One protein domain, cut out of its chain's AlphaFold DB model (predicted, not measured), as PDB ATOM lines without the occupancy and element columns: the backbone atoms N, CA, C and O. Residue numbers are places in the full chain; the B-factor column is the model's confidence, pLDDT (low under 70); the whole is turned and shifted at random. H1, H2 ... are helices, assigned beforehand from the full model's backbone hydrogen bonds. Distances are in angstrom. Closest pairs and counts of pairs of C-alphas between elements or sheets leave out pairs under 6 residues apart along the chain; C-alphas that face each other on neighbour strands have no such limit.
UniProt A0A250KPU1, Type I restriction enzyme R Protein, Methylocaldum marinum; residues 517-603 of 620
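This is residues 517 to 603 of the 620 residues of the protein "Type I restriction enzyme R Protein" of Methylocaldum marinum (UniProt A0A250KPU1). A loose rod of helices has H4 packed crosswise on the longest helix, H3, while H2 leads away toward the other end, where H1 lies and residues 528 to 537 stick out. The printed part has 87 residues with four named helices, H1 to H4, and no named strand: all helix. The radius of gyration of the C-alphas is 17.3 A and the spans are 50 by 22 by 22 A.

H1, residues 517 to 526, and H2, residues 536 to 550, are near each other. H2 is close to but not clearly touching H3, residues 553 to 573; their closest C-alphas, Val 550 and Leu 556, are 7.9 A apart. H3 touches H4, residues 585 to 598, at a steep tilt of 62 degrees, the closest C-alphas being Ala 560 and Ile 595, 5.3 A. Every O i to N i+4 pair is within hydrogen-bond range in H1, H2 and H4, and 16 of 17 in H3.

H1 begins at C-alpha 517 (301.159, 238.235, 319.316) and is 14.0 A long; H2 is 21.1 A, H3 30.5 A and H4 20.5 A, ending at C-alpha 598 (310.994, 220.745, 296.627).

The C-alphas farthest apart, Asp 532 and Ala 572, are 51.0 A apart. The printed part has no cut; the link H3 to H4 is long. Residues 517 to 545 of the model have pLDDT under 70.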
ATOM      1  N   LYS A 517     300.921 236.844 319.752       56.03
ATOM      2  CA  LYS A 517     301.159 238.235 319.316       56.03
ATOM      3  C   LYS A 517     301.395 239.206 320.478       56.03
ATOM      4  O   LYS A 517     302.427 239.867 320.461       56.03
ATOM      5  N   PRO A 518     300.543 239.268 321.524       59.72
ATOM      6  CA  PRO A 518     300.700 240.263 322.585       59.72
ATOM      7  C   PRO A 518     301.977 240.057 323.400       59.72
ATOM      8  O   PRO A 518     302.523 241.008 323.947       59.72
ATOM      9  N   ARG A 519     302.459 238.811 323.495       59.62
ATOM     10  CA  ARG A 519     303.669 238.463 324.242       59.62
ATOM     11  C   ARG A 519     304.931 238.828 323.464       59.62
ATOM     12  O   ARG A 519     305.874 239.335 324.059       59.62
ATOM     13  N   ILE A 520     304.923 238.595 322.153       57.88
ATOM     14  CA  ILE A 520     306.022 238.956 321.254       57.88
ATOM     15  C   ILE A 520     306.073 240.475 321.059       57.88
ATOM     16  O   ILE A 520     307.155 241.043 321.143       57.88
ATOM     17  N   ASP A 521     304.930 241.139 320.874       57.50
ATOM     18  CA  ASP A 521     304.853 242.598 320.739       57.50
ATOM     19  C   ASP A 521     305.277 243.299 322.038       57.50
ATOM     20  O   ASP A 521     306.069 244.233 321.990       57.50
ATOM     21  N   ALA A 522     304.855 242.802 323.209       61.94
ATOM     22  CA  ALA A 522     305.308 243.334 324.498       61.94
ATOM     23  C   ALA A 522     306.805 243.088 324.751       61.94
ATOM     24  O   ALA A 522     307.467 243.941 325.340       61.94
ATOM     25  N   GLU A 523     307.354 241.951 324.303       55.09
ATOM     26  CA  GLU A 523     308.804 241.752 324.294       55.09
ATOM     27  C   GLU A 523     309.460 242.764 323.344       55.09
ATOM     28  O   GLU A 523     310.348 243.468 323.783       55.09
ATOM     29  N   ILE A 524     309.008 242.933 322.098       50.66
ATOM     30  CA  ILE A 524     309.582 243.882 321.124       50.66
ATOM     31  C   ILE A 524     309.496 245.347 321.591       50.66
ATOM     32  O   ILE A 524     310.447 246.101 321.394       50.66
ATOM     33  N   GLU A 525     308.405 245.761 322.228       53.81
ATOM     34  CA  GLU A 525     308.189 247.145 322.662       53.81
ATOM     35  C   GLU A 525     308.992 247.487 323.926       53.81
ATOM     36  O   GLU A 525     309.699 248.493 323.948       53.81
ATOM     37  N   ALA A 526     309.054 246.578 324.909       55.19
ATOM     38  CA  ALA A 526     309.973 246.702 326.048       55.19
ATOM     39  C   ALA A 526     311.461 246.694 325.628       55.19
ATOM     40  O   ALA A 526     312.344 247.051 326.407       55.19
ATOM     41  N   LEU A 527     311.760 246.263 324.397       47.25
ATOM     42  CA  LEU A 527     313.101 246.228 323.823       47.25
ATOM     43  C   LEU A 527     313.503 247.518 323.090       47.25
ATOM     44  O   LEU A 527     314.700 247.664 322.828       47.25
ATOM     45  N   LEU A 528     312.551 248.410 322.782       46.88
ATOM     46  CA  LEU A 528     312.767 249.711 322.132       46.88
ATOM     47  C   LEU A 528     312.942 250.870 323.133       46.88
ATOM     48  O   LEU A 528     313.461 251.912 322.748       46.88
ATOM     49  N   GLU A 529     312.542 250.699 324.399       50.50
ATOM     50  CA  GLU A 529     312.566 251.773 325.412       50.50
ATOM     51  C   GLU A 529     313.885 251.902 326.211       50.50
ATOM     52  O   GLU A 529     314.110 252.944 326.818       50.50
ATOM     53  N   ASP A 530     314.789 250.909 326.188       43.88
ATOM     54  CA  ASP A 530     316.052 250.918 326.962       43.88
ATOM     55  C   ASP A 530     317.288 250.939 326.030       43.88
ATOM     56  O   ASP A 530     317.871 249.895 325.707       43.88
ATOM     57  N   GLU A 531     317.704 252.133 325.590       47.59
ATOM     58  CA  GLU A 531     318.905 252.336 324.753       47.59
ATOM     59  C   GLU A 531     320.231 252.391 325.545       47.59
ATOM     60  O   GLU A 531     321.301 252.285 324.942       47.59
ATOM     61  N   ASP A 532     320.207 252.478 326.881       45.66
ATOM     62  CA  ASP A 532     321.383 252.973 327.618       45.66
ATOM     63  C   ASP A 532     322.329 251.935 328.258       45.66
ATOM     64  O   ASP A 532     323.390 252.333 328.728       45.66
ATOM     65  N   GLU A 533     322.083 250.614 328.225       45.59
ATOM     66  CA  GLU A 533     323.116 249.648 328.676       45.59
ATOM     67  C   GLU A 533     322.937 248.198 328.147       45.59
ATOM     68  O   GLU A 533     322.042 247.461 328.578       45.59
ATOM     69  N   PRO A 534     323.804 247.699 327.238       48.44
ATOM     70  CA  PRO A 534     323.679 246.348 326.699       48.44
ATOM     71  C   PRO A 534     324.351 245.312 327.616       48.44
ATOM     72  O   PRO A 534     325.541 245.013 327.497       48.44
ATOM     73  N   SER A 535     323.573 244.678 328.495       53.09
ATOM     74  CA  SER A 535     323.964 243.395 329.094       53.09
ATOM     75  C   SER A 535     324.041 242.312 328.002       53.09
ATOM     76  O   SER A 535     323.071 242.054 327.285       53.09
ATOM     77  N   ALA A 536     325.194 241.643 327.882       51.38
ATOM     78  CA  ALA A 536     325.439 240.592 326.888       51.38
ATOM     79  C   ALA A 536     324.465 239.398 326.990       51.38
ATOM     80  O   ALA A 536     324.276 238.670 326.015       51.38
ATOM     81  N   GLU A 537     323.846 239.186 328.153       51.81
ATOM     82  CA  GLU A 537     322.838 238.142 328.359       51.81
ATOM     83  C   GLU A 537     321.478 238.532 327.774       51.81
ATOM     84  O   GLU A 537     320.842 237.700 327.125       51.81
ATOM     85  N   ARG A 538     321.073 239.807 327.898       53.56
ATOM     86  CA  ARG A 538     319.828 240.310 327.295       53.56
ATOM     87  C   ARG A 538     319.896 240.237 325.771       53.56
ATOM     88  O   ARG A 538     318.973 239.726 325.152       53.56
ATOM     89  N   THR A 539     321.006 240.643 325.155       52.38
ATOM     90  CA  THR A 539     321.181 240.550 323.692       52.38
ATOM     91  C   THR A 539     321.145 239.104 323.181       52.38
ATOM     92  O   THR A 539     320.596 238.848 322.113       52.38
ATOM     93  N   LYS A 540     321.666 238.137 323.951       56.62
ATOM     94  CA  LYS A 540     321.586 236.708 323.602       56.62
ATOM     95  C   LYS A 540     320.157 236.168 323.658       56.62
ATOM     96  O   LYS A 540     319.765 235.440 322.752       56.62
ATOM     97  N   GLN A 541     319.385 236.539 324.682       59.53
ATOM     98  CA  GLN A 541     317.968 236.169 324.769       59.53
ATOM     99  C   GLN A 541     317.164 236.794 323.618       59.53
ATOM    100  O   GLN A 541     316.499 236.055 322.894       59.53
ATOM    101  N   LYS A 542     317.338 238.103 323.362       58.75
ATOM    102  CA  LYS A 542     316.755 238.823 322.208       58.75
ATOM    103  C   LYS A 542     317.014 238.086 320.887       58.75
ATOM    104  O   LYS A 542     316.095 237.842 320.110       58.75
ATOM    105  N   TRP A 543     318.267 237.694 320.650       66.62
ATOM    106  CA  TRP A 543     318.668 236.999 319.425       66.62
ATOM    107  C   TRP A 543     318.021 235.616 319.291       66.62
ATOM    108  O   TRP A 543     317.626 235.231 318.194       66.62
ATOM    109  N   SER A 544     317.863 234.889 320.403       68.69
ATOM    110  CA  SER A 544     317.277 233.543 320.409       68.69
ATOM    111  C   SER A 544     315.779 233.522 320.082       68.69
ATOM    112  O   SER A 544     315.341 232.648 319.331       68.69
ATOM    113  N   THR A 545     315.007 234.501 320.570       69.94
ATOM    114  CA  THR A 545     313.566 234.619 320.280       69.94
ATOM    115  C   THR A 545     313.334 234.957 318.809       69.94
ATOM    116  O   THR A 545     312.548 234.296 318.129       69.94
ATOM    117  N   VAL A 546     314.082 235.931 318.278       73.19
ATOM    118  CA  VAL A 546     314.002 236.311 316.858       73.19
ATOM    119  C   VAL A 546     314.450 235.156 315.960       73.19
ATOM    120  O   VAL A 546     313.789 234.868 314.963       73.19
ATOM    121  N   GLU A 547     315.519 234.439 316.320       77.12
ATOM    122  CA  GLU A 547     315.969 233.267 315.563       77.12
ATOM    123  C   GLU A 547     314.894 232.168 315.509       77.12
ATOM    124  O   GLU A 547     314.681 231.577 314.450       77.12
ATOM    125  N   ALA A 548     314.199 231.894 316.618       76.94
ATOM    126  CA  ALA A 548     313.123 230.903 316.655       76.94
ATOM    127  C   ALA A 548     311.939 231.295 315.755       76.94
ATOM    128  O   ALA A 548     311.430 230.458 315.011       76.94
ATOM    129  N   LEU A 549     311.548 232.572 315.762       76.81
ATOM    130  CA  LEU A 549     310.463 233.087 314.926       76.81
ATOM    131  C   LEU A 549     310.814 233.030 313.428       76.81
ATOM    132  O   LEU A 549     310.053 232.510 312.606       76.81
ATOM    133  N   VAL A 550     311.995 233.547 313.075       80.88
ATOM    134  CA  VAL A 550     312.510 233.590 311.696       80.88
ATOM    135  C   VAL A 550     312.755 232.180 311.153       80.88
ATOM    136  O   VAL A 550     312.551 231.946 309.959       80.88
ATOM    137  N   GLY A 551     313.175 231.256 312.017       82.94
ATOM    138  CA  GLY A 551     313.481 229.865 311.696       82.94
ATOM    139  C   GLY A 551     312.321 228.880 311.830       82.94
ATOM    140  O   GLY A 551     312.578 227.683 311.798       82.94
ATOM    141  N   SER A 552     311.080 229.341 312.010       86.38
ATOM    142  CA  SER A 552     309.916 228.451 312.122       86.38
ATOM    143  C   SER A 552     309.663 227.657 310.832       86.38
ATOM    144  O   SER A 552     309.682 228.221 309.735       86.38
ATOM    145  N   ASP A 553     309.358 226.362 310.958       85.56
ATOM    146  CA  ASP A 553     309.194 225.441 309.819       85.56
ATOM    147  C   ASP A 553     308.171 225.951 308.790       85.56
ATOM    148  O   ASP A 553     308.442 225.971 307.590       85.56
ATOM    149  N   LYS A 554     307.018 226.460 309.256       85.44
ATOM    150  CA  LYS A 554     305.965 227.026 308.388       85.44
ATOM    151  C   LYS A 554     306.492 228.190 307.544       85.44
ATOM    152  O   LYS A 554     306.174 228.288 306.361       85.44
ATOM    153  N   ARG A 555     307.301 229.074 308.136       86.44
ATOM    154  CA  ARG A 555     307.897 230.210 307.424       86.44
ATOM    155  C   ARG A 555     308.980 229.747 306.459       86.44
ATOM    156  O   ARG A 555     309.010 230.231 305.332       86.44
ATOM    157  N   LEU A 556     309.856 228.839 306.883       92.06
ATOM    158  CA  LEU A 556     310.941 228.343 306.037       92.06
ATOM    159  C   LEU A 556     310.414 227.594 304.814       92.06
ATOM    160  O   LEU A 556     310.940 227.819 303.732       92.06
ATOM    161  N   ALA A 557     309.338 226.816 304.942       91.81
ATOM    162  CA  ALA A 557     308.686 226.175 303.801       91.81
ATOM    163  C   ALA A 557     308.141 227.200 302.786       91.81
ATOM    164  O   ALA A 557     308.345 227.052 301.580       91.81
ATOM    165  N   LEU A 558     307.499 228.280 303.261       91.62
ATOM    166  CA  LEU A 558     307.016 229.370 302.400       91.62
ATOM    167  C   LEU A 558     308.168 230.099 301.699       91.62
ATOM    168  O   LEU A 558     308.104 230.343 300.496       91.62
ATOM    169  N   VAL A 559     309.226 230.427 302.444       92.94
ATOM    170  CA  VAL A 559     310.422 231.093 301.907       92.94
ATOM    171  C   VAL A 559     311.146 230.188 300.908       92.94
ATOM    172  O   VAL A 559     311.556 230.665 299.858       92.94
ATOM    173  N   ALA A 560     311.273 228.889 301.184       95.38
ATOM    174  CA  ALA A 560     311.884 227.925 300.273       95.38
ATOM    175  C   ALA A 560     311.111 227.827 298.952       95.38
ATOM    176  O   ALA A 560     311.721 227.891 297.886       95.38
ATOM    177  N   ALA A 561     309.780 227.723 299.014       94.69
ATOM    178  CA  ALA A 561     308.936 227.675 297.822       94.69
ATOM    179  C   ALA A 561     309.079 228.939 296.963       94.69
ATOM    180  O   ALA A 561     309.256 228.839 295.749       94.69
ATOM    181  N   ASP A 562     309.064 230.114 297.597       94.00
ATOM    182  CA  ASP A 562     309.263 231.398 296.921       94.00
ATOM    183  C   ASP A 562     310.656 231.506 296.277       94.00
ATOM    184  O   ASP A 562     310.769 231.863 295.104       94.00
ATOM    185  N   LEU A 563     311.716 231.125 297.001       94.38
ATOM    186  CA  LEU A 563     313.095 231.160 296.504       94.38
ATOM    187  C   LEU A 563     313.317 230.213 295.321       94.38
ATOM    188  O   LEU A 563     313.971 230.607 294.353       94.38
ATOM    189  N   VAL A 564     312.784 228.988 295.382       95.38
ATOM    190  CA  VAL A 564     312.879 228.010 294.285       95.38
ATOM    191  C   VAL A 564     312.162 228.540 293.049       95.38
ATOM    192  O   VAL A 564     312.773 228.595 291.984       95.38
ATOM    193  N   GLN A 565     310.915 228.995 293.199       94.50
ATOM    194  CA  GLN A 565     310.135 229.537 292.088       94.50
ATOM    195  C   GLN A 565     310.841 230.739 291.448       94.50
ATOM    196  O   GLN A 565     311.065 230.764 290.241       94.50
ATOM    197  N   HIS A 566     311.269 231.705 292.267       92.81
ATOM    198  CA  HIS A 566     311.968 232.891 291.784       92.81
ATOM    199  C   HIS A 566     313.286 232.542 291.070       92.81
ATOM    200  O   HIS A 566     313.613 233.141 290.043       92.81
ATOM    201  N   PHE A 567     314.058 231.579 291.587       93.44
ATOM    202  CA  PHE A 567     315.303 231.157 290.945       93.44
ATOM    203  C   PHE A 567     315.054 230.486 289.591       93.44
ATOM    204  O   PHE A 567     315.752 230.801 288.628       93.44
ATOM    205  N   GLU A 568     314.058 229.611 289.487       93.94
ATOM    206  CA  GLU A 568     313.727 228.934 288.231       93.94
ATOM    207  C   GLU A 568     313.206 229.894 287.164       93.94
ATOM    208  O   GLU A 568     313.687 229.852 286.031       93.94
ATOM    209  N   ASP A 569     312.306 230.808 287.533       93.19
ATOM    210  CA  ASP A 569     311.808 231.848 286.626       93.19
ATOM    211  C   ASP A 569     312.959 232.715 286.103       93.19
ATOM    212  O   ASP A 569     313.025 233.058 284.918       93.19
ATOM    213  N   ARG A 570     313.923 233.029 286.978       91.12
ATOM    214  CA  ARG A 570     315.117 233.782 286.604       91.12
ATOM    215  C   ARG A 570     316.007 232.996 285.644       91.12
ATOM    216  O   ARG A 570     316.410 233.560 284.631       91.12
ATOM    217  N   VAL A 571     316.317 231.732 285.939       92.94
ATOM    218  CA  VAL A 571     317.222 230.908 285.115       92.94
ATOM    219  C   VAL A 571     316.603 230.547 283.763       92.94
ATOM    220  O   VAL A 571     317.332 230.443 282.780       92.94
ATOM    221  N   ALA A 572     315.273 230.455 283.672       91.94
ATOM    222  CA  ALA A 572     314.570 230.292 282.401       91.94
ATOM    223  C   ALA A 572     314.801 231.471 281.434       91.94
ATOM    224  O   ALA A 572     314.806 231.276 280.218       91.94
ATOM    225  N   ALA A 573     315.012 232.683 281.962       89.88
ATOM    226  CA  ALA A 573     315.286 233.884 281.172       89.88
ATOM    227  C   ALA A 573     316.786 234.209 281.051       89.88
ATOM    228  O   ALA A 573     317.229 234.718 280.021       89.88
ATOM    229  N   LEU A 574     317.568 233.954 282.103       87.62
ATOM    230  CA  LEU A 574     318.974 234.335 282.202       87.62
ATOM    231  C   LEU A 574     319.748 233.345 283.079       87.62
ATOM    232  O   LEU A 574     319.516 233.251 284.284       87.62
ATOM    233  N   ASN A 575     320.752 232.687 282.498       87.69
ATOM    234  CA  ASN A 575     321.663 231.827 283.251       87.69
ATOM    235  C   ASN A 575     322.326 232.589 284.409       87.69
ATOM    236  O   ASN A 575     322.844 233.693 284.233       87.69
ATOM    237  N   GLY A 576     322.357 231.982 285.594       87.75
ATOM    238  CA  GLY A 576     322.928 232.617 286.774       87.75
ATOM    239  C   GLY A 576     323.045 231.684 287.973       87.75
ATOM    240  O   GLY A 576     322.646 230.525 287.933       87.75
ATOM    241  N   LYS A 577     323.617 232.221 289.051       92.50
ATOM    242  CA  LYS A 577     323.734 231.567 290.360       92.50
ATOM    243  C   LYS A 577     322.956 232.376 291.397       92.50
ATOM    244  O   LYS A 577     322.748 233.574 291.208       92.50
ATOM    245  N   ALA A 578     322.568 231.733 292.493       92.06
ATOM    246  CA  ALA A 578     321.930 232.379 293.635       92.06
ATOM    247  C   ALA A 578     322.714 232.110 294.924       92.06
ATOM    248  O   ALA A 578     323.385 231.087 295.060       92.06
ATOM    249  N   MET A 579     322.614 233.039 295.873       94.25
ATOM    250  CA  MET A 579     323.144 232.898 297.226       94.25
ATOM    251  C   MET A 579     322.053 233.293 298.217       94.25
ATOM    252  O   MET A 579     321.416 234.331 298.060       94.25
ATOM    253  N   MET A 580     321.853 232.461 299.237       92.19
ATOM    254  CA  MET A 580     320.887 232.689 300.309       92.19
ATOM    255  C   MET A 580     321.646 232.925 301.611       92.19
ATOM    256  O   MET A 580     322.437 232.081 302.031       92.19
ATOM    257  N   VAL A 581     321.409 234.068 302.251       91.06
ATOM    258  CA  VAL A 581     322.042 234.436 303.525       91.06
ATOM    259  C   VAL A 581     320.993 234.338 304.625       91.06
ATOM    260  O   VAL A 581     319.973 235.022 304.570       91.06
ATOM    261  N   CYS A 582     321.228 233.477 305.617       88.50
ATOM    262  CA  CYS A 582     320.308 233.288 306.740       88.50
ATOM    263  C   CYS A 582     320.885 233.859 308.037       88.50
ATOM    264  O   CYS A 582     322.097 233.984 308.198       88.50
ATOM    265  N   MET A 583     320.000 234.146 308.991       83.81
ATOM    266  CA  MET A 583     320.344 234.724 310.294       83.81
ATOM    267  C   MET A 583     321.223 233.809 311.164       83.81
ATOM    268  O   MET A 583     322.017 234.299 311.966       83.81
ATOM    269  N   SER A 584     321.093 232.485 311.031       86.88
ATOM    270  CA  SER A 584     321.873 231.518 311.807       86.88
ATOM    271  C   SER A 584     322.210 230.264 311.003       86.88
ATOM    272  O   SER A 584     321.535 229.929 310.027       86.88
ATOM    273  N   ARG A 585     323.233 229.523 311.456       89.06
ATOM    274  CA  ARG A 585     323.625 228.230 310.864       89.06
ATOM    275  C   ARG A 585     322.481 227.218 310.895       89.06
ATOM    276  O   ARG A 585     322.307 226.473 309.939       89.06
ATOM    277  N   ARG A 586     321.692 227.213 311.973       88.81
ATOM    278  CA  ARG A 586     320.533 226.327 312.124       88.81
ATOM    279  C   ARG A 586     319.470 226.629 311.069       88.81
ATOM    280  O   ARG A 586     318.971 225.706 310.440       88.81
ATOM    281  N   ILE A 587     319.190 227.912 310.828       91.56
ATOM    282  CA  ILE A 587     318.248 228.337 309.786       91.56
ATOM    283  C   ILE A 587     318.778 227.989 308.391       91.56
ATOM    284  O   ILE A 587     317.995 227.548 307.561       91.56
ATOM    285  N   CYS A 588     320.087 228.121 308.130       93.50
ATOM    286  CA  CYS A 588     320.672 227.689 306.853       93.50
ATOM    287  C   CYS A 588     320.392 226.209 306.560       93.50
ATOM    288  O   CYS A 588     320.024 225.878 305.438       93.50
ATOM    289  N   VAL A 589     320.572 225.332 307.555       93.88
ATOM    290  CA  VAL A 589     320.317 223.889 307.405       93.88
ATOM    291  C   VAL A 589     318.830 223.621 307.210       93.88
ATOM    292  O   VAL A 589     318.460 222.961 306.250       93.88
ATOM    293  N   ALA A 590     317.972 224.198 308.050       94.12
ATOM    294  CA  ALA A 590     316.532 223.996 307.929       94.12
ATOM    295  C   ALA A 590     315.980 224.504 306.582       94.12
ATOM    296  O   ALA A 590     315.183 223.826 305.942       94.12
ATOM    297  N   LEU A 591     316.448 225.662 306.102       95.31
ATOM    298  CA  LEU A 591     316.071 226.179 304.785       95.31
ATOM    299  C   LEU A 591     316.577 225.275 303.652       95.31
ATOM    300  O   LEU A 591     315.852 225.046 302.689       95.31
ATOM    301  N   TYR A 592     317.802 224.755 303.763       95.69
ATOM    302  CA  TYR A 592     318.340 223.786 302.808       95.69
ATOM    303  C   TYR A 592     317.459 222.537 302.727       95.69
ATOM    304  O   TYR A 592     317.096 222.125 301.627       95.69
ATOM    305  N   ASP A 593     317.069 221.988 303.878       95.94
ATOM    306  CA  ASP A 593     316.210 220.807 303.967       95.94
ATOM    307  C   ASP A 593     314.835 221.053 303.325       95.94
ATOM    308  O   ASP A 593     314.324 220.195 302.605       95.94
ATOM    309  N   GLU A 594     314.242 222.237 303.516       97.00
ATOM    310  CA  GLU A 594     312.999 222.617 302.830       97.00
ATOM    311  C   GLU A 594     313.177 222.744 301.308       97.00
ATOM    312  O   GLU A 594     312.324 222.291 300.545       97.00
ATOM    313  N   ILE A 595     314.302 223.290 300.834       97.06
ATOM    314  CA  ILE A 595     314.570 223.415 299.394       97.06
ATOM    315  C   ILE A 595     314.743 222.040 298.739       97.06
ATOM    316  O   ILE A 595     314.156 221.790 297.686       97.06
ATOM    317  N   ILE A 596     315.495 221.119 299.349       97.00
ATOM    318  CA  ILE A 596     315.715 219.785 298.763       97.00
ATOM    319  C   ILE A 596     314.451 218.913 298.791       97.00
ATOM    320  O   ILE A 596     314.327 218.014 297.964       97.00
ATOM    321  N   LYS A 597     313.475 219.188 299.673       96.69
ATOM    322  CA  LYS A 597     312.138 218.565 299.586       96.69
ATOM    323  C   LYS A 597     311.418 218.967 298.298       96.69
ATOM    324  O   LYS A 597     310.715 218.146 297.715       96.69
ATOM    325  N   LEU A 598     311.591 220.215 297.857       96.69
ATOM    326  CA  LEU A 598     310.994 220.745 296.627       96.69
ATOM    327  C   LEU A 598     311.788 220.357 295.371       96.69
ATOM    328  O   LEU A 598     311.190 220.160 294.311       96.69
ATOM    329  N   ARG A 599     313.120 220.259 295.474       96.06
ATOM    330  CA  ARG A 599     314.045 219.898 294.383       96.06
ATOM    331  C   ARG A 599     315.094 218.878 294.843       96.06
ATOM    332  O   ARG A 599     316.237 219.246 295.124       96.06
ATOM    333  N   PRO A 600     314.730 217.585 294.927       95.81
ATOM    334  CA  PRO A 600     315.637 216.546 295.420       95.81
ATOM    335  C   PRO A 600     316.883 216.359 294.546       95.81
ATOM    336  O   PRO A 600     317.948 216.008 295.044       95.81
ATOM    337  N   ASP A 601     316.757 216.618 293.246       95.31
ATOM    338  CA  ASP A 601     317.814 216.514 292.240       95.31
ATOM    339  C   ASP A 601     318.901 217.590 292.377       95.31
ATOM    340  O   ASP A 601     320.001 217.429 291.848       95.31
ATOM    341  N   TRP A 602     318.637 218.674 293.113       94.69
ATOM    342  CA  TRP A 602     319.651 219.695 293.383       94.69
ATOM    343  C   TRP A 602     320.651 219.253 294.456       94.69
ATOM    344  O   TRP A 602     321.755 219.802 294.523       94.69
ATOM    345  N   HIS A 603     320.294 218.279 295.294       94.88
ATOM    346  CA  HIS A 603     321.178 217.748 296.323       94.88
ATOM    347  C   HIS A 603     322.203 216.766 295.743       94.88
ATOM    348  O   HIS A 603     321.907 215.943 294.882       94.88
TER     349      HIS A 603